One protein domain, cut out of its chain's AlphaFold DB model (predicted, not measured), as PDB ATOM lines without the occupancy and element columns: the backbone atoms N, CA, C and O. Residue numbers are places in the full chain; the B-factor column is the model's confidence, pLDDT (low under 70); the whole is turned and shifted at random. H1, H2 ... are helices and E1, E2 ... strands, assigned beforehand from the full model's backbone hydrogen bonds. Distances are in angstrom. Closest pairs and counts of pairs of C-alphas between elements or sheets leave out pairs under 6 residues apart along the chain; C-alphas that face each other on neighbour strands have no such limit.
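What this domain is: This is residues 10 to 21, 32 to 108 and 130 to 180 of the 196 residues of the protein "Condensation domain-containing protein" of fungal sp. No.14919 (UniProt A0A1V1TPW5). The strands make one twisted wall, E2, E1, E3, E4, E5 side by side in two sheets that meet only where E1 passes E3, with the long helices H1 and H3 over the same side of it. H1 packs on E2 at one edge and H3 on E5 at the other, and they come together at a corner where H1 begins and H3 nears its end; H2 and a long loop, residues 79 to 96, lie beyond the wall. The printed part has 140 residues, with the order E1 E2 H1 H2 E3 E4 E5 H3; the class is mixed, helices and strands. E1 and E2 are antiparallel, and E3 E4 E5, in that order, is a mixed sheet. The whole is compact, with a radius of gyration of the C-alphas of 16.7 A and spans of 49 by 37 by 34 A.

Where its parts are: E1, residues 10 to 18, begins at C-alpha 10 (40.732, 136.241, 47.269) and is 23.4 A long. E2, residues 34 to 43, is 29.2 A long. H1, residues 51 to 67, is 24.3 A long, and H2, residues 72 to 78, 9.9 A. E3, residues 97 to 103, begins at C-alpha 97 (41.290, 124.444, 38.028) and is 20.2 A long. E4, residues 132 to 140, is 25.0 A long and E5, residues 143 to 150, 22.7 A. H3, residues 157 to 179, is 33.2 A long and ends at C-alpha 179 (48.183, 151.555, 28.868).

How they stand to each other: E4 is the inner strand between E3, parallel at 11 degrees with N 100 and O 134 2.9 A apart, and E5, antiparallel at 160 degrees with N 135 and O 147 2.9 A apart; E4 and E5 form a hairpin. H3 is on this sheet at a height of 9.8 A, two layers, a helix on one face of a sheet. It lies over E5, only just not over E4, and runs only just slantwise to the strands, at 30.1 degrees to E5 on the local plane. The closest C-alphas of E1 and E3, Gly 15 and Met 98, are 4.4 A apart. E1 and E2 are antiparallel at 157 degrees, with N 14 and O 38 3.0 A apart. The closest C-alphas of E2 and H1, Ile 38 and Ala 65, are 5.8 A apart; those of E2 and H2, Glu 34 and Trp 72, 6.3 A. H1 and H3 are close but not clearly touching, Val 51 to Ile 174 being 7.1 A between C-alphas, and only just about perpendicular at 71 degrees. H1 and H2 are apart. In H1, H2 and H3 every O i to N i+4 pair is within hydrogen-bond range.

The domain as a whole: The two C-alphas farthest apart, those of Asp 84 and Leu 180, are 50.5 A apart. Residues 22 to 31 and 109 to 129 are not printed; C-alphas 21 and 32 are 6.6 A apart across the first cut, 108 and 130 28.7 A across the second. The link from H2 to E3, 18 residues, is long. Residues 45 to 49, 82 to 91, 107 to 108 and 177 to 180 have pLDDT under 70.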
ATOM      1  N   THR A  10      40.454 137.386  48.136       84.38
ATOM      2  CA  THR A  10      40.732 136.241  47.269       84.38
ATOM      3  C   THR A  10      41.609 135.261  48.036       84.38
ATOM      4  O   THR A  10      42.701 135.619  48.463       84.38
ATOM      5  N   ASP A  11      41.155 134.020  48.190       89.94
ATOM      6  CA  ASP A  11      41.972 132.894  48.667       89.94
ATOM      7  C   ASP A  11      41.616 131.676  47.815       89.94
ATOM      8  O   ASP A  11      40.583 131.032  48.025       89.94
ATOM      9  N   ILE A  12      42.425 131.426  46.786       90.94
ATOM     10  CA  ILE A  12      42.192 130.374  45.789       90.94
ATOM     11  C   ILE A  12      43.454 129.542  45.577       90.94
ATOM     12  O   ILE A  12      44.568 130.019  45.781       90.94
ATOM     13  N   ILE A  13      43.280 128.297  45.135       93.38
ATOM     14  CA  ILE A  13      44.374 127.419  44.715       93.38
ATOM     15  C   ILE A  13      44.109 127.004  43.272       93.38
ATOM     16  O   ILE A  13      43.028 126.504  42.958       93.38
ATOM     17  N   ILE A  14      45.097 127.210  42.409       94.88
ATOM     18  CA  ILE A  14      45.093 126.723  41.028       94.88
ATOM     19  C   ILE A  14      46.250 125.749  40.828       94.88
ATOM     20  O   ILE A  14      47.271 125.842  41.506       94.88
ATOM     21  N   GLY A  15      46.098 124.813  39.904       94.75
ATOM     22  CA  GLY A  15      47.200 123.999  39.414       94.75
ATOM     23  C   GLY A  15      47.933 124.695  38.275       94.75
ATOM     24  O   GLY A  15      47.310 125.368  37.452       94.75
ATOM     25  N   ALA A  16      49.239 124.468  38.195       95.38
ATOM     26  CA  ALA A  16      50.052 124.706  37.010       95.38
ATOM     27  C   ALA A  16      50.884 123.450  36.686       95.38
ATOM     28  O   ALA A  16      51.227 122.694  37.599       95.38
ATOM     29  N   PRO A  17      51.223 123.197  35.413       93.31
ATOM     30  CA  PRO A  17      52.121 122.111  35.052       93.31
ATOM     31  C   PRO A  17      53.553 122.451  35.481       93.31
ATOM     32  O   PRO A  17      54.076 123.512  35.136       93.31
ATOM     33  N   TYR A  18      54.207 121.538  36.191       92.25
ATOM     34  CA  TYR A  18      55.609 121.639  36.571       92.25
ATOM     35  C   TYR A  18      56.407 120.538  35.883       92.25
ATOM     36  O   TYR A  18      56.078 119.358  35.982       92.25
ATOM     37  N   LEU A  19      57.440 120.943  35.140       86.75
ATOM     38  CA  LEU A  19      58.212 120.040  34.288       86.75
ATOM     39  C   LEU A  19      58.907 118.938  35.097       86.75
ATOM     40  O   LEU A  19      59.068 117.843  34.567       86.75
ATOM     41  N   ASN A  20      59.284 119.241  36.349       84.62
ATOM     42  CA  ASN A  20      59.970 118.336  37.274       84.62
ATOM     43  C   ASN A  20      61.149 117.599  36.615       84.62
ATOM     44  O   ASN A  20      61.303 116.387  36.751       84.62
ATOM     45  N   ARG A  21      61.937 118.340  35.826       86.50
ATOM     46  CA  ARG A  21      63.150 117.844  35.177       86.50
ATOM     47  C   ARG A  21      64.348 118.566  35.748       86.50
ATOM     48  O   ARG A  21      64.395 119.797  35.716       86.50
ATOM     49  N   PHE A  32      57.362 113.093  33.339       88.19
ATOM     50  CA  PHE A  32      57.890 113.918  34.434       88.19
ATOM     51  C   PHE A  32      56.904 114.990  34.899       88.19
ATOM     52  O   PHE A  32      57.022 115.494  36.005       88.19
ATOM     53  N   LEU A  33      55.934 115.347  34.053       89.50
ATOM     54  CA  LEU A  33      55.035 116.460  34.319       89.50
ATOM     55  C   LEU A  33      54.198 116.187  35.570       89.50
ATOM     56  O   LEU A  33      53.395 115.253  35.595       89.50
ATOM     57  N   GLU A  34      54.349 117.044  36.570       91.31
ATOM     58  CA  GLU A  34      53.601 116.976  37.818       91.31
ATOM     59  C   GLU A  34      52.774 118.252  38.022       91.31
ATOM     60  O   GLU A  34      53.146 119.327  37.542       91.31
ATOM     61  N   PRO A  35      51.627 118.174  38.712       91.88
ATOM     62  CA  PRO A  35      50.880 119.363  39.088       91.88
ATOM     63  C   PRO A  35      51.575 120.125  40.226       91.88
ATOM     64  O   PRO A  35      51.925 119.551  41.256       91.88
ATOM     65  N   LEU A  36      51.679 121.445  40.078       94.81
ATOM     66  CA  LEU A  36      52.147 122.371  41.105       94.81
ATOM     67  C   LEU A  36      50.986 123.260  41.576       94.81
ATOM     68  O   LEU A  36      50.494 124.079  40.796       94.81
ATOM     69  N   PRO A  37      50.523 123.122  42.831       95.00
ATOM     70  CA  PRO A  37      49.531 124.025  43.398       95.00
ATOM     71  C   PRO A  37      50.116 125.416  43.648       95.00
ATOM     72  O   PRO A  37      51.137 125.564  44.317       95.00
ATOM     73  N   ILE A  38      49.410 126.441  43.188       96.06
ATOM     74  CA  ILE A  38      49.714 127.848  43.429       96.06
ATOM     75  C   ILE A  38      48.554 128.427  44.234       96.06
ATOM     76  O   ILE A  38      47.435 128.547  43.731       96.06
ATOM     77  N   ARG A  39      48.810 128.765  45.503       94.81
ATOM     78  CA  ARG A  39      47.826 129.426  46.368       94.81
ATOM     79  C   ARG A  39      47.970 130.934  46.252       94.81
ATOM     80  O   ARG A  39      49.016 131.484  46.576       94.81
ATOM     81  N   ILE A  40      46.897 131.589  45.846       92.75
ATOM     82  CA  ILE A  40      46.823 133.034  45.683       92.75
ATOM     83  C   ILE A  40      45.977 133.571  46.826       92.75
ATOM     84  O   ILE A  40      44.796 133.240  46.931       92.75
ATOM     85  N   LYS A  41      46.596 134.399  47.668       91.81
ATOM     86  CA  LYS A  41      45.925 135.150  48.727       91.81
ATOM     87  C   LYS A  41      46.062 136.629  48.452       91.81
ATOM     88  O   LYS A  41      47.180 137.122  48.341       91.81
ATOM     89  N   TYR A  42      44.944 137.325  48.366       87.62
ATOM     90  CA  TYR A  42      44.930 138.755  48.133       87.62
ATOM     91  C   TYR A  42      43.752 139.385  48.865       87.62
ATOM     92  O   TYR A  42      42.598 139.074  48.587       87.62
ATOM     93  N   GLU A  43      44.047 140.268  49.810       83.69
ATOM     94  CA  GLU A  43      43.047 141.083  50.490       83.69
ATOM     95  C   GLU A  43      43.016 142.452  49.823       83.69
ATOM     96  O   GLU A  43      44.057 143.091  49.664       83.69
ATOM     97  N   HIS A  44      41.830 142.905  49.425       71.94
ATOM     98  CA  HIS A  44      41.677 144.241  48.873       71.94
ATOM     99  C   HIS A  44      41.733 145.258  50.022       71.94
ATOM    100  O   HIS A  44      40.766 145.449  50.764       71.94
ATOM    101  N   GLY A  45      42.901 145.871  50.207       62.03
ATOM    102  CA  GLY A  45      43.116 146.967  51.139       62.03
ATOM    103  C   GLY A  45      42.485 148.264  50.635       62.03
ATOM    104  O   GLY A  45      42.145 148.407  49.465       62.03
ATOM    105  N   SER A  46      42.299 149.211  51.552       51.12
ATOM    106  CA  SER A  46      41.681 150.527  51.338       51.12
ATOM    107  C   SER A  46      42.133 151.231  50.046       51.12
ATOM    108  O   SER A  46      43.254 151.033  49.593       51.12
ATOM    109  N   ALA A  47      41.261 152.089  49.495       45.78
ATOM    110  CA  ALA A  47      41.429 152.863  48.256       45.78
ATOM    111  C   ALA A  47      42.900 153.137  47.860       45.78
ATOM    112  O   ALA A  47      43.543 154.026  48.416       45.78
ATOM    113  N   GLY A  48      43.418 152.360  46.903       53.19
ATOM    114  CA  GLY A  48      44.813 152.432  46.449       53.19
ATOM    115  C   GLY A  48      45.392 151.092  45.985       53.19
ATOM    116  O   GLY A  48      46.349 151.078  45.215       53.19
ATOM    117  N   ASP A  49      44.786 149.973  46.385       64.19
ATOM    118  CA  ASP A  49      45.154 148.641  45.904       64.19
ATOM    119  C   ASP A  49      44.723 148.451  44.437       64.19
ATOM    120  O   ASP A  49      43.614 148.028  44.124       64.19
ATOM    121  N   GLY A  50      45.608 148.839  43.517       74.12
ATOM    122  CA  GLY A  50      45.398 148.727  42.074       74.12
ATOM    123  C   GLY A  50      45.694 147.335  41.505       74.12
ATOM    124  O   GLY A  50      46.272 146.468  42.166       74.12
ATOM    125  N   VAL A  51      45.354 147.152  40.222       80.69
ATOM    126  CA  VAL A  51      45.637 145.941  39.423       80.69
ATOM    127  C   VAL A  51      47.113 145.532  39.504       80.69
ATOM    128  O   VAL A  51      47.418 144.346  39.563       80.69
ATOM    129  N   GLU A  52      48.033 146.495  39.579       83.12
ATOM    130  CA  GLU A  52      49.476 146.242  39.689       83.12
ATOM    131  C   GLU A  52      49.844 145.438  40.936       83.12
ATOM    132  O   GLU A  52      50.596 144.470  40.848       83.12
ATOM    133  N   LYS A  53      49.273 145.794  42.094       85.81
ATOM    134  CA  LYS A  53      49.523 145.076  43.346       85.81
ATOM    135  C   LYS A  53      48.998 143.648  43.255       85.81
ATOM    136  O   LYS A  53      49.677 142.722  43.680       85.81
ATOM    137  N   PHE A  54      47.820 143.467  42.660       86.06
ATOM    138  CA  PHE A  54      47.256 142.139  42.427       86.06
ATOM    139  C   PHE A  54      48.149 141.290  41.508       86.06
ATOM    140  O   PHE A  54      48.460 140.149  41.843       86.06
ATOM    141  N   VAL A  55      48.625 141.852  40.390       88.12
ATOM    142  CA  VAL A  55      49.550 141.170  39.466       88.12
ATOM    143  C   VAL A  55      50.878 140.835  40.149       88.12
ATOM    144  O   VAL A  55      51.382 139.727  39.976       88.12
ATOM    145  N   ALA A  56      51.420 141.738  40.968       89.94
ATOM    146  CA  ALA A  56      52.634 141.483  41.741       89.94
ATOM    147  C   ALA A  56      52.438 140.338  42.750       89.94
ATOM    148  O   ALA A  56      53.265 139.431  42.810       89.94
ATOM    149  N   THR A  57      51.315 140.311  43.476       91.19
ATOM    150  CA  THR A  57      50.975 139.206  44.389       91.19
ATOM    151  C   THR A  57      50.814 137.875  43.649       91.19
ATOM    152  O   THR A  57      51.276 136.841  44.131       91.19
ATOM    153  N   LEU A  58      50.197 137.876  42.461       91.50
ATOM    154  CA  LEU A  58      50.104 136.684  41.611       91.50
ATOM    155  C   LEU A  58      51.486 136.182  41.177       91.50
ATOM    156  O   LEU A  58      51.756 134.980  41.233       91.50
ATOM    157  N   GLN A  59      52.361 137.098  40.755       94.38
ATOM    158  CA  GLN A  59      53.725 136.776  40.345       94.38
ATOM    159  C   GLN A  59      54.525 136.179  41.508       94.38
ATOM    160  O   GLN A  59      55.168 135.144  41.330       94.38
ATOM    161  N   GLU A  60      54.447 136.788  42.691       96.12
ATOM    162  CA  GLU A  60      55.106 136.303  43.904       96.12
ATOM    163  C   GLU A  60      54.613 134.901  44.283       96.12
ATOM    164  O   GLU A  60      55.427 134.002  44.485       96.12
ATOM    165  N   ALA A  61      53.295 134.672  44.294       96.50
ATOM    166  CA  ALA A  61      52.722 133.360  44.585       96.50
ATOM    167  C   ALA A  61      53.215 132.282  43.604       96.50
ATOM    168  O   ALA A  61      53.575 131.178  44.019       96.50
ATOM    169  N   SER A  62      53.280 132.606  42.308       95.94
ATOM    170  CA  SER A  62      53.792 131.692  41.283       95.94
ATOM    171  C   SER A  62      55.281 131.394  41.470       95.94
ATOM    172  O   SER A  62      55.685 130.235  41.385       95.94
ATOM    173  N   GLN A  63      56.106 132.415  41.713       96.44
ATOM    174  CA  GLN A  63      57.547 132.247  41.915       96.44
ATOM    175  C   GLN A  63      57.842 131.448  43.183       96.44
ATOM    176  O   GLN A  63      58.677 130.547  43.155       96.44
ATOM    177  N   HIS A  64      57.113 131.726  44.264       96.62
ATOM    178  CA  HIS A  64      57.250 131.016  45.526       96.62
ATOM    179  C   HIS A  64      56.858 129.538  45.401       96.62
ATOM    180  O   HIS A  64      57.489 128.682  46.019       96.62
ATOM    181  N   ALA A  65      55.828 129.221  44.607       95.75
ATOM    182  CA  ALA A  65      55.454 127.838  44.327       95.75
ATOM    183  C   ALA A  65      56.571 127.104  43.568       95.75
ATOM    184  O   ALA A  65      56.949 126.004  43.957       95.75
ATOM    185  N   VAL A  66      57.142 127.729  42.533       94.00
ATOM    186  CA  VAL A  66      58.234 127.135  41.742       94.00
ATOM    187  C   VAL A  66      59.505 126.962  42.578       94.00
ATOM    188  O   VAL A  66      60.128 125.907  42.519       94.00
ATOM    189  N   SER A  67      59.880 127.948  43.398       94.81
ATOM    190  CA  SER A  67      61.103 127.887  44.215       94.81
ATOM    191  C   SER A  67      61.050 126.843  45.334       94.81
ATOM    192  O   SER A  67      62.084 126.501  45.901       94.81
ATOM    193  N   HIS A  68      59.852 126.360  45.672       94.31
ATOM    194  CA  HIS A  68      59.616 125.330  46.682       94.31
ATOM    195  C   HIS A  68      58.923 124.102  46.085       94.31
ATOM    196  O   HIS A  68      58.249 123.361  46.807       94.31
ATOM    197  N   ALA A  69      59.054 123.895  44.772       93.25
ATOM    198  CA  ALA A  69      58.492 122.730  44.119       93.25
ATOM    199  C   ALA A  69      59.109 121.460  44.721       93.25
ATOM    200  O   ALA A  69      60.324 121.320  44.848       93.25
ATOM    201  N   ILE A  70      58.240 120.537  45.112       92.25
ATOM    202  CA  ILE A  70      58.595 119.204  45.591       92.25
ATOM    203  C   ILE A  70      57.731 118.194  44.839       92.25
ATOM    204  O   ILE A  70      56.652 118.573  44.369       92.25
ATOM    205  N   PRO A  71      58.142 116.917  44.776       90.44
ATOM    206  CA  PRO A  71      57.344 115.891  44.129       90.44
ATOM    207  C   PRO A  71      55.896 115.873  44.625       90.44
ATOM    208  O   PRO A  71      55.635 115.956  45.830       90.44
ATOM    209  N   TRP A  72      54.949 115.714  43.708       88.50
ATOM    210  CA  TRP A  72      53.512 115.813  43.962       88.50
ATOM    211  C   TRP A  72      53.041 114.963  45.150       88.50
ATOM    212  O   TRP A  72      52.293 115.421  46.017       88.50
ATOM    213  N   HIS A  73      53.535 113.730  45.246       87.00
ATOM    214  CA  HIS A  73      53.196 112.817  46.337       87.00
ATOM    215  C   HIS A  73      53.642 113.335  47.720       87.00
ATOM    216  O   HIS A  73      52.980 113.060  48.725       87.00
ATOM    217  N   HIS A  74      54.714 114.131  47.800       90.88
ATOM    218  CA  HIS A  74      55.105 114.808  49.038       90.88
ATOM    219  C   HIS A  74      54.141 115.939  49.403       90.88
ATOM    220  O   HIS A  74      53.836 116.103  50.585       90.88
ATOM    221  N   ILE A  75      53.610 116.673  48.419       90.19
ATOM    222  CA  ILE A  75      52.589 117.708  48.648       90.19
ATOM    223  C   ILE A  75      51.309 117.074  49.208       90.19
ATOM    224  O   ILE A  75      50.756 117.547  50.205       90.19
ATOM    225  N   LEU A  76      50.859 115.963  48.619       88.31
ATOM    226  CA  LEU A  76      49.697 115.214  49.108       88.31
ATOM    227  C   LEU A  76      49.880 114.762  50.559       88.31
ATOM    228  O   LEU A  76      49.025 115.018  51.410       88.31
ATOM    229  N   LYS A  77      51.044 114.178  50.868       88.25
ATOM    230  CA  LYS A  77      51.392 113.753  52.226       88.25
ATOM    231  C   LYS A  77      51.417 114.927  53.211       88.25
ATOM    232  O   LYS A  77      50.859 114.814  54.299       88.25
ATOM    233  N   ALA A  78      52.035 116.048  52.839       88.94
ATOM    234  CA  ALA A  78      52.167 117.225  53.698       88.94
ATOM    235  C   ALA A  78      50.822 117.914  53.985       88.94
ATOM    236  O   ALA A  78      50.625 118.468  55.063       88.94
ATOM    237  N   THR A  79      49.886 117.860  53.037       87.06
ATOM    238  CA  THR A  79      48.543 118.449  53.179       87.06
ATOM    239  C   THR A  79      47.545 117.526  53.880       87.06
ATOM    240  O   THR A  79      46.405 117.923  54.112       87.06
ATOM    241  N   GLY A  80      47.948 116.296  54.221       83.31
ATOM    242  CA  GLY A  80      47.047 115.285  54.776       83.31
ATOM    243  C   GLY A  80      45.982 114.824  53.779       83.31
ATOM    244  O   GLY A  80      44.982 114.223  54.177       83.31
ATOM    245  N   THR A  81      46.175 115.105  52.487       77.38
ATOM    246  CA  THR A  81      45.275 114.628  51.446       77.38
ATOM    247  C   THR A  81      45.675 113.200  51.119       77.38
ATOM    248  O   THR A  81      46.610 112.965  50.360       77.38
ATOM    249  N   GLY A  82      45.031 112.252  51.801       62.75
ATOM    250  CA  GLY A  82      45.375 110.838  51.734       62.75
ATOM    251  C   GLY A  82      45.334 110.259  50.317       62.75
ATOM    252  O   GLY A  82      44.709 110.803  49.397       62.75
ATOM    253  N   GLU A  83      45.990 109.108  50.157       58.72
ATOM    254  CA  GLU A  83      45.992 108.302  48.927       58.72
ATOM    255  C   GLU A  83      44.562 107.987  48.427       58.72
ATOM    256  O   GLU A  83      44.341 107.797  47.234       58.72
ATOM    257  N   ASP A  84      43.567 108.024  49.321       60.41
ATOM    258  CA  ASP A  84      42.140 107.803  49.066       60.41
ATOM    259  C   ASP A  84      41.449 108.922  48.261       60.41
ATOM    260  O   ASP A  84      40.402 108.688  47.643       60.41
ATOM    261  N   LYS A  85      42.016 110.137  48.254       56.66
ATOM    262  CA  LYS A  85      41.525 111.286  47.469       56.66
ATOM    263  C   LYS A  85      42.357 111.566  46.221       56.66
ATOM    264  O   LYS A  85      41.844 112.185  45.294       56.66
ATOM    265  N   ALA A  86      43.593 111.076  46.160       56.31
ATOM    266  CA  ALA A  86      44.528 111.335  45.063       56.31
ATOM    267  C   ALA A  86      44.079 110.787  43.688       56.31
ATOM    268  O   ALA A  86      44.612 111.212  42.668       56.31
ATOM    269  N   GLY A  87      43.096 109.877  43.649       56.41
ATOM    270  CA  GLY A  87      42.614 109.227  42.419       56.41
ATOM    271  C   GLY A  87      41.133 109.435  42.079       56.41
ATOM    272  O   GLY A  87      40.637 108.799  41.150       56.41
ATOM    273  N   LYS A  88      40.390 110.277  42.812       61.25
ATOM    274  CA  LYS A  88      38.955 110.481  42.546       61.25
ATOM    275  C   LYS A  88      38.740 111.553  41.487       61.25
ATOM    276  O   LYS A  88      38.434 112.690  41.813       61.25
ATOM    277  N   TYR A  89      38.854 111.179  40.216       56.09
ATOM    278  CA  TYR A  89      38.413 112.024  39.105       56.09
ATOM    279  C   TYR A  89      36.914 112.379  39.238       56.09
ATOM    280  O   TYR A  89      36.142 111.492  39.616       56.09
ATOM    281  N   PRO A  90      36.469 113.625  38.957       59.31
ATOM    282  CA  PRO A  90      37.224 114.821  38.531       59.31
ATOM    283  C   PRO A  90      37.807 115.661  39.688       59.31
ATOM    284  O   PRO A  90      38.382 116.723  39.457       59.31
ATOM    285  N   ASN A  91      37.655 115.210  40.934       66.81
ATOM    286  CA  ASN A  91      38.011 115.945  42.147       66.81
ATOM    287  C   ASN A  91      39.505 115.817  42.441       66.81
ATOM    288  O   ASN A  91      39.941 115.001  43.261       66.81
ATOM    289  N   HIS A  92      40.299 116.631  41.757       75.12
ATOM    290  CA  HIS A  92      41.713 116.720  42.056       75.12
ATOM    291  C   HIS A  92      41.905 117.228  43.507       75.12
ATOM    292  O   HIS A  92      41.237 118.165  43.945       75.12
ATOM    293  N   PRO A  93      42.784 116.594  44.303       80.75
ATOM    294  CA  PRO A  93      42.756 116.667  45.769       80.75
ATOM    295  C   PRO A  93      42.953 118.059  46.385       80.75
ATOM    296  O   PRO A  93      42.540 118.274  47.523       80.75
ATOM    297  N   LEU A  94      43.600 118.982  45.665       87.12
ATOM    298  CA  LEU A  94      43.986 120.304  46.181       87.12
ATOM    299  C   LEU A  94      43.440 121.489  45.378       87.12
ATOM    300  O   LEU A  94      43.507 122.619  45.854       87.12
ATOM    301  N   PHE A  95      42.948 121.257  44.165       89.12
ATOM    302  CA  PHE A  95      42.481 122.314  43.270       89.12
ATOM    303  C   PHE A  95      41.570 121.724  42.202       89.12
ATOM    304  O   PHE A  95      41.767 120.587  41.797       89.12
ATOM    305  N   ASP A  96      40.639 122.526  41.697       88.62
ATOM    306  CA  ASP A  96      39.705 122.126  40.637       88.62
ATOM    307  C   ASP A  96      40.121 122.635  39.249       88.62
ATOM    308  O   ASP A  96      39.689 122.113  38.217       88.62
ATOM    309  N   ILE A  97      40.942 123.688  39.229       92.56
ATOM    310  CA  ILE A  97      41.290 124.444  38.028       92.56
ATOM    311  C   ILE A  97      42.779 124.283  37.742       92.56
ATOM    312  O   ILE A  97      43.604 124.559  38.611       92.56
ATOM    313  N   MET A  98      43.112 123.885  36.517       94.06
ATOM    314  CA  MET A  98      44.475 123.888  35.984       94.06
ATOM    315  C   MET A  98      44.626 125.051  35.005       94.06
ATOM    316  O   MET A  98      43.762 125.245  34.149       94.06
ATOM    317  N   VAL A  99      45.714 125.813  35.107       95.94
ATOM    318  CA  VAL A  99      46.046 126.886  34.165       95.94
ATOM    319  C   VAL A  99      47.361 126.553  33.473       95.94
ATOM    320  O   VAL A  99      48.365 126.286  34.130       95.94
ATOM    321  N   THR A 100      47.364 126.564  32.143       94.88
ATOM    322  CA  THR A 100      48.554 126.280  31.333       94.88
ATOM    323  C   THR A 100      48.837 127.429  30.376       94.88
ATOM    324  O   THR A 100      47.930 128.109  29.892       94.88
ATOM    325  N   PHE A 101      50.120 127.649  30.100       93.81
ATOM    326  CA  PHE A 101      50.572 128.562  29.061       93.81
ATOM    327  C   PHE A 101      51.574 127.840  28.168       93.81
ATOM    328  O   PHE A 101      52.539 127.250  28.653       93.81
ATOM    329  N   HIS A 102      51.352 127.913  26.861       90.50
ATOM    330  CA  HIS A 102      52.239 127.354  25.856       90.50
ATOM    331  C   HIS A 102      52.704 128.447  24.901       90.50
ATOM    332  O   HIS A 102      51.893 129.167  24.314       90.50
ATOM    333  N   ASP A 103      54.017 128.539  24.707       89.62
ATOM    334  CA  ASP A 103      54.590 129.375  23.661       89.62
ATOM    335  C   ASP A 103      54.881 128.522  22.425       89.62
ATOM    336  O   ASP A 103      55.863 127.782  22.361       89.62
ATOM    337  N   HIS A 104      53.993 128.606  21.439       84.50
ATOM    338  CA  HIS A 104      54.130 127.925  20.156       84.50
ATOM    339  C   HIS A 104      54.676 128.844  19.063       84.50
ATOM    340  O   HIS A 104      54.785 128.417  17.916       84.50
ATOM    341  N   ARG A 105      55.080 130.082  19.373       83.25
ATOM    342  CA  ARG A 105      55.627 131.006  18.363       83.25
ATOM    343  C   ARG A 105      56.938 130.503  17.773       83.25
ATOM    344  O   ARG A 105      57.209 130.720  16.595       83.25
ATOM    345  N   ALA A 106      57.715 129.746  18.551       71.56
ATOM    346  CA  ALA A 106      58.886 129.026  18.052       71.56
ATOM    347  C   ALA A 106      58.543 128.019  16.932       71.56
ATOM    348  O   ALA A 106      59.423 127.665  16.150       71.56
ATOM    349  N   ASN A 107      57.269 127.626  16.804       68.75
ATOM    350  CA  ASN A 107      56.758 126.683  15.798       68.75
ATOM    351  C   ASN A 107      56.081 127.357  14.627       68.75
ATOM    352  O   ASN A 107      55.693 126.659  13.685       68.75
ATOM    353  N   ALA A 108      55.923 128.682  14.673       63.44
ATOM    354  CA  ALA A 108      55.409 129.431  13.547       63.44
ATOM    355  C   ALA A 108      56.236 129.049  12.306       63.44
ATOM    356  O   ALA A 108      57.468 129.135  12.312       63.44
ATOM    357  N   PHE A 130      40.616 117.837  34.262       88.69
ATOM    358  CA  PHE A 130      40.336 118.615  35.457       88.69
ATOM    359  C   PHE A 130      38.884 119.077  35.375       88.69
ATOM    360  O   PHE A 130      38.288 119.060  34.292       88.69
ATOM    361  N   LEU A 131      38.329 119.549  36.490       91.06
ATOM    362  CA  LEU A 131      37.004 120.161  36.476       91.06
ATOM    363  C   LEU A 131      36.969 121.342  35.482       91.06
ATOM    364  O   LEU A 131      36.042 121.438  34.675       91.06
ATOM    365  N   LEU A 132      38.033 122.157  35.455       93.00
ATOM    366  CA  LEU A 132      38.305 123.138  34.400       93.00
ATOM    367  C   LEU A 132      39.813 123.232  34.099       93.00
ATOM    368  O   LEU A 132      40.630 123.433  34.991       93.00
ATOM    369  N   LEU A 133      40.180 123.157  32.826       94.31
ATOM    370  CA  LEU A 133      41.499 123.494  32.300       94.31
ATOM    371  C   LEU A 133      41.380 124.786  31.484       94.31
ATOM    372  O   LEU A 133      40.624 124.845  30.513       94.31
ATOM    373  N   VAL A 134      42.140 125.802  31.886       96.19
ATOM    374  CA  VAL A 134      42.292 127.078  31.184       96.19
ATOM    375  C   VAL A 134      43.654 127.082  30.507       96.19
ATOM    376  O   VAL A 134      44.686 127.173  31.167       96.19
ATOM    377  N   GLU A 135      43.662 126.965  29.190       95.12
ATOM    378  CA  GLU A 135      44.879 126.845  28.398       95.12
ATOM    379  C   GLU A 135      45.056 128.076  27.516       95.12
ATOM    380  O   GLU A 135      44.183 128.426  26.717       95.12
ATOM    381  N   PHE A 136      46.205 128.727  27.669       95.00
ATOM    382  CA  PHE A 136      46.636 129.838  26.837       95.00
ATOM    383  C   PHE A 136      47.733 129.372  25.886       95.00
ATOM    384  O   PHE A 136      48.703 128.739  26.300       95.00
ATOM    385  N   SER A 137      47.620 129.724  24.609       92.38
ATOM    386  CA  SER A 137      48.641 129.400  23.613       92.38
ATOM    387  C   SER A 137      49.014 130.627  22.795       92.38
ATOM    388  O   SER A 137      48.209 131.111  22.001       92.38
ATOM    389  N   ALA A 138      50.245 131.115  22.947       91.25
ATOM    390  CA  ALA A 138      50.803 132.113  22.042       91.25
ATOM    391  C   ALA A 138      51.194 131.416  20.733       91.25
ATOM    392  O   ALA A 138      52.105 130.589  20.716       91.25
ATOM    393  N   VAL A 139      50.482 131.710  19.643       83.56
ATOM    394  CA  VAL A 139      50.657 131.007  18.355       83.56
ATOM    395  C   VAL A 139      51.462 131.819  17.349       83.56
ATOM    396  O   VAL A 139      52.331 131.283  16.668       83.56
ATOM    397  N   VAL A 140      51.211 133.124  17.298       81.88
ATOM    398  CA  VAL A 140      51.972 134.128  16.547       81.88
ATOM    399  C   VAL A 140      51.998 135.415  17.369       81.88
ATOM    400  O   VAL A 140      51.238 135.554  18.332       81.88
ATOM    401  N   ASP A 141      52.875 136.355  17.029       82.25
ATOM    402  CA  ASP A 141      52.975 137.609  17.775       82.25
ATOM    403  C   ASP A 141      51.644 138.371  17.795       82.25
ATOM    404  O   ASP A 141      50.968 138.520  16.778       82.25
ATOM    405  N   GLY A 142      51.256 138.819  18.990       84.25
ATOM    406  CA  GLY A 142      49.989 139.512  19.226       84.25
ATOM    407  C   GLY A 142      48.747 138.613  19.271       84.25
ATOM    408  O   GLY A 142      47.661 139.130  19.508       84.25
ATOM    409  N   VAL A 143      48.876 137.291  19.085       86.81
ATOM    410  CA  VAL A 143      47.736 136.359  19.101       86.81
ATOM    411  C   VAL A 143      47.930 135.271  20.153       86.81
ATOM    412  O   VAL A 143      48.805 134.407  20.041       86.81
ATOM    413  N   VAL A 144      47.044 135.282  21.149       90.00
ATOM    414  CA  VAL A 144      46.921 134.236  22.168       90.00
ATOM    415  C   VAL A 144      45.579 133.535  21.989       90.00
ATOM    416  O   VAL A 144      44.530 134.175  21.982       90.00
ATOM    417  N   LEU A 145      45.607 132.213  21.841       91.88
ATOM    418  CA  LEU A 145      44.410 131.381  21.856       91.88
ATOM    419  C   LEU A 145      44.052 131.034  23.300       91.88
ATOM    420  O   LEU A 145      44.918 130.611  24.061       91.88
ATOM    421  N   LEU A 146      42.775 131.186  23.651       94.06
ATOM    422  CA  LEU A 146      42.197 130.699  24.899       94.06
ATOM    423  C   LEU A 146      41.391 129.434  24.612       94.06
ATOM    424  O   LEU A 146      40.437 129.459  23.832       94.06
ATOM    425  N   ARG A 147      41.742 128.344  25.285       92.88
ATOM    426  CA  ARG A 147      40.993 127.092  25.279       92.88
ATOM    427  C   ARG A 147      40.504 126.767  26.683       92.88
ATOM    428  O   ARG A 147      41.264 126.814  27.643       92.88
ATOM    429  N   LEU A 148      39.226 126.404  26.774       94.50
ATOM    430  CA  LEU A 148      38.607 125.895  27.992       94.50
ATOM    431  C   LEU A 148      38.210 124.432  27.776       94.50
ATOM    432  O   LEU A 148      37.298 124.136  27.004       94.50
ATOM    433  N   GLU A 149      38.898 123.518  28.452       94.06
ATOM    434  CA  GLU A 149      38.504 122.109  28.570       94.06
ATOM    435  C   GLU A 149      37.818 121.931  29.928       94.06
ATOM    436  O   GLU A 149      38.325 122.405  30.937       94.06
ATOM    437  N   TYR A 150      36.643 121.304  29.977       93.31
ATOM    438  CA  TYR A 150      35.852 121.235  31.207       93.31
ATOM    439  C   TYR A 150      35.036 119.951  31.289       93.31
ATOM    440  O   TYR A 150      34.657 119.375  30.266       93.31
ATOM    441  N   ASP A 151      34.749 119.527  32.515       91.62
ATOM    442  CA  ASP A 151      33.823 118.433  32.782       91.62
ATOM    443  C   ASP A 151      32.379 118.912  32.567       91.62
ATOM    444  O   ASP A 151      31.878 119.775  33.290       91.62
ATOM    445  N   ASN A 152      31.711 118.386  31.538       92.06
ATOM    446  CA  ASN A 152      30.355 118.786  31.165       92.06
ATOM    447  C   ASN A 152      29.251 118.072  31.963       92.06
ATOM    448  O   ASN A 152      28.085 118.449  31.822       92.06
ATOM    449  N   GLU A 153      29.600 117.087  32.792       91.38
ATOM    450  CA  GLU A 153      28.705 116.495  33.788       91.38
ATOM    451  C   GLU A 153      28.655 117.377  35.044       91.38
ATOM    452  O   GLU A 153      27.603 117.508  35.674       91.38
ATOM    453  N   CYS A 154      29.767 118.047  35.362       89.62
ATOM    454  CA  CYS A 154      29.901 118.894  36.547       89.62
ATOM    455  C   CYS A 154      29.661 120.393  36.280       89.62
ATOM    456  O   CYS A 154      29.114 121.092  37.137       89.62
ATOM    457  N   ILE A 155      30.050 120.913  35.107       91.69
ATOM    458  CA  ILE A 155      29.903 122.332  34.744       91.69
ATOM    459  C   ILE A 155      28.996 122.482  33.513       91.69
ATOM    460  O   ILE A 155      29.336 122.041  32.412       91.69
ATOM    461  N   PRO A 156      27.863 123.198  33.626       93.94
ATOM    462  CA  PRO A 156      27.015 123.460  32.475       93.94
ATOM    463  C   PRO A 156      27.671 124.475  31.527       93.94
ATOM    464  O   PRO A 156      28.242 125.478  31.954       93.94
ATOM    465  N   LYS A 157      27.490 124.281  30.215       94.69
ATOM    466  CA  LYS A 157      28.095 125.108  29.147       94.69
ATOM    467  C   LYS A 157      27.928 126.625  29.337       94.69
ATOM    468  O   LYS A 157      28.824 127.390  28.984       94.69
ATOM    469  N   ARG A 158      26.799 127.074  29.902       96.38
ATOM    470  CA  ARG A 158      26.552 128.502  30.186       96.38
ATOM    471  C   ARG A 158      27.575 129.105  31.152       96.38
ATOM    472  O   ARG A 158      27.975 130.246  30.963       96.38
ATOM    473  N   GLU A 159      28.014 128.339  32.149       94.62
ATOM    474  CA  GLU A 159      28.977 128.802  33.150       94.62
ATOM    475  C   GLU A 159      30.362 128.926  32.524       94.62
ATOM    476  O   GLU A 159      31.019 129.944  32.702       94.62
ATOM    477  N   VAL A 160      30.765 127.956  31.699       94.75
ATOM    478  CA  VAL A 160      32.031 128.017  30.950       94.75
ATOM    479  C   VAL A 160      32.047 129.201  29.991       94.75
ATOM    480  O   VAL A 160      33.032 129.927  29.924       94.75
ATOM    481  N   THR A 161      30.932 129.449  29.298       95.69
ATOM    482  CA  THR A 161      30.795 130.608  28.400       95.69
ATOM    483  C   THR A 161      30.935 131.920  29.176       95.69
ATOM    484  O   THR A 161      31.617 132.838  28.727       95.69
ATOM    485  N   ARG A 162      30.343 131.999  30.375       95.44
ATOM    486  CA  ARG A 162      30.493 133.154  31.265       95.44
ATOM    487  C   ARG A 162      31.939 133.327  31.733       95.44
ATOM    488  O   ARG A 162      32.439 134.443  31.707       95.44
ATOM    489  N   VAL A 163      32.611 132.251  32.145       93.94
ATOM    490  CA  VAL A 163      34.030 132.283  32.542       93.94
ATOM    491  C   VAL A 163      34.904 132.763  31.388       93.94
ATOM    492  O   VAL A 163      35.737 133.636  31.596       93.94
ATOM    493  N   GLN A 164      34.680 132.254  30.175       95.56
ATOM    494  CA  GLN A 164      35.400 132.688  28.978       95.56
ATOM    495  C   GLN A 164      35.278 134.199  28.768       95.56
ATOM    496  O   GLN A 164      36.283 134.877  28.577       95.56
ATOM    497  N   GLN A 165      34.052 134.722  28.840       95.19
ATOM    498  CA  GLN A 165      33.788 136.146  28.668       95.19
ATOM    499  C   GLN A 165      34.486 136.985  29.748       95.19
ATOM    500  O   GLN A 165      35.151 137.962  29.425       95.19
ATOM    501  N   LEU A 166      34.412 136.557  31.012       93.38
ATOM    502  CA  LEU A 166      35.071 137.243  32.127       93.38
ATOM    503  C   LEU A 166      36.597 137.244  32.001       93.38
ATOM    504  O   LEU A 166      37.225 138.237  32.347       93.38
ATOM    505  N   ILE A 167      37.202 136.158  31.507       93.88
ATOM    506  CA  ILE A 167      38.648 136.107  31.253       93.88
ATOM    507  C   ILE A 167      39.028 137.140  30.187       93.88
ATOM    508  O   ILE A 167      39.969 137.902  30.389       93.88
ATOM    509  N   ILE A 168      38.284 137.197  29.079       92.12
ATOM    510  CA  ILE A 168      38.541 138.147  27.984       92.12
ATOM    511  C   ILE A 168      38.378 139.596  28.467       92.12
ATOM    512  O   ILE A 168      39.224 140.445  28.182       92.12
ATOM    513  N   GLU A 169      37.321 139.879  29.228       90.88
ATOM    514  CA  GLU A 169      37.081 141.197  29.823       90.88
ATOM    515  C   GLU A 169      38.185 141.578  30.809       90.88
ATOM    516  O   GLU A 169      38.732 142.675  30.716       90.88
ATOM    517  N   ALA A 170      38.570 140.672  31.711       88.44
ATOM    518  CA  ALA A 170      39.648 140.909  32.666       88.44
ATOM    519  C   ALA A 170      40.980 141.196  31.963       88.44
ATOM    520  O   ALA A 170      41.672 142.138  32.337       88.44
ATOM    521  N   MET A 171      41.319 140.440  30.915       87.88
ATOM    522  CA  MET A 171      42.520 140.696  30.113       87.88
ATOM    523  C   MET A 171      42.482 142.065  29.440       87.88
ATOM    524  O   MET A 171      43.472 142.789  29.494       87.88
ATOM    525  N   SER A 172      41.339 142.435  28.860       88.00
ATOM    526  CA  SER A 172      41.159 143.744  28.224       88.00
ATOM    527  C   SER A 172      41.347 144.871  29.243       88.00
ATOM    528  O   SER A 172      42.141 145.776  29.021       88.00
ATOM    529  N   MET A 173      40.727 144.756  30.423       84.50
ATOM    530  CA  MET A 173      40.877 145.737  31.503       84.50
ATOM    531  C   MET A 173      42.317 145.842  32.024       84.50
ATOM    532  O   MET A 173      42.777 146.941  32.320       84.50
ATOM    533  N   ILE A 174      43.041 144.722  32.137       83.75
ATOM    534  CA  ILE A 174      44.456 144.726  32.542       83.75
ATOM    535  C   ILE A 174      45.313 145.433  31.482       83.75
ATOM    536  O   ILE A 174      46.181 146.231  31.832       83.75
ATOM    537  N   MET A 175      45.062 145.172  30.197       82.38
ATOM    538  CA  MET A 175      45.777 145.819  29.093       82.38
ATOM    539  C   MET A 175      45.505 147.327  29.033       82.38
ATOM    540  O   MET A 175      46.448 148.110  28.916       82.38
ATOM    541  N   ASP A 176      44.243 147.735  29.174       81.19
ATOM    542  CA  ASP A 176      43.833 149.144  29.147       81.19
ATOM    543  C   ASP A 176      44.351 149.903  30.378       81.19
ATOM    544  O   ASP A 176      44.856 151.024  30.271       81.19
ATOM    545  N   GLY A 177      44.299 149.263  31.551       66.19
ATOM    546  CA  GLY A 177      44.841 149.791  32.800       66.19
ATOM    547  C   GLY A 177      46.360 149.964  32.762       66.19
ATOM    548  O   GLY A 177      46.860 150.968  33.256       66.19
ATOM    549  N   ALA A 178      47.096 149.051  32.122       54.09
ATOM    550  CA  ALA A 178      48.541 149.180  31.912       54.09
ATOM    551  C   ALA A 178      48.906 150.247  30.855       54.09
ATOM    552  O   ALA A 178      50.003 150.812  30.894       54.09
ATOM    553  N   GLY A 179      47.999 150.545  29.916       41.03
ATOM    554  CA  GLY A 179      48.183 151.555  28.868       41.03
ATOM    555  C   GLY A 179      48.191 152.998  29.387       41.03
ATOM    556  O   GLY A 179      48.991 153.806  28.919       41.03
ATOM    557  N   LEU A 180      47.382 153.307  30.406       40.25
ATOM    558  CA  LEU A 180      47.281 154.650  31.005       40.25
ATOM    559  C   LEU A 180      48.585 155.147  31.660       40.25
ATOM    560  O   LEU A 180      48.779 156.354  31.807       40.25
TER     561      LEU A 180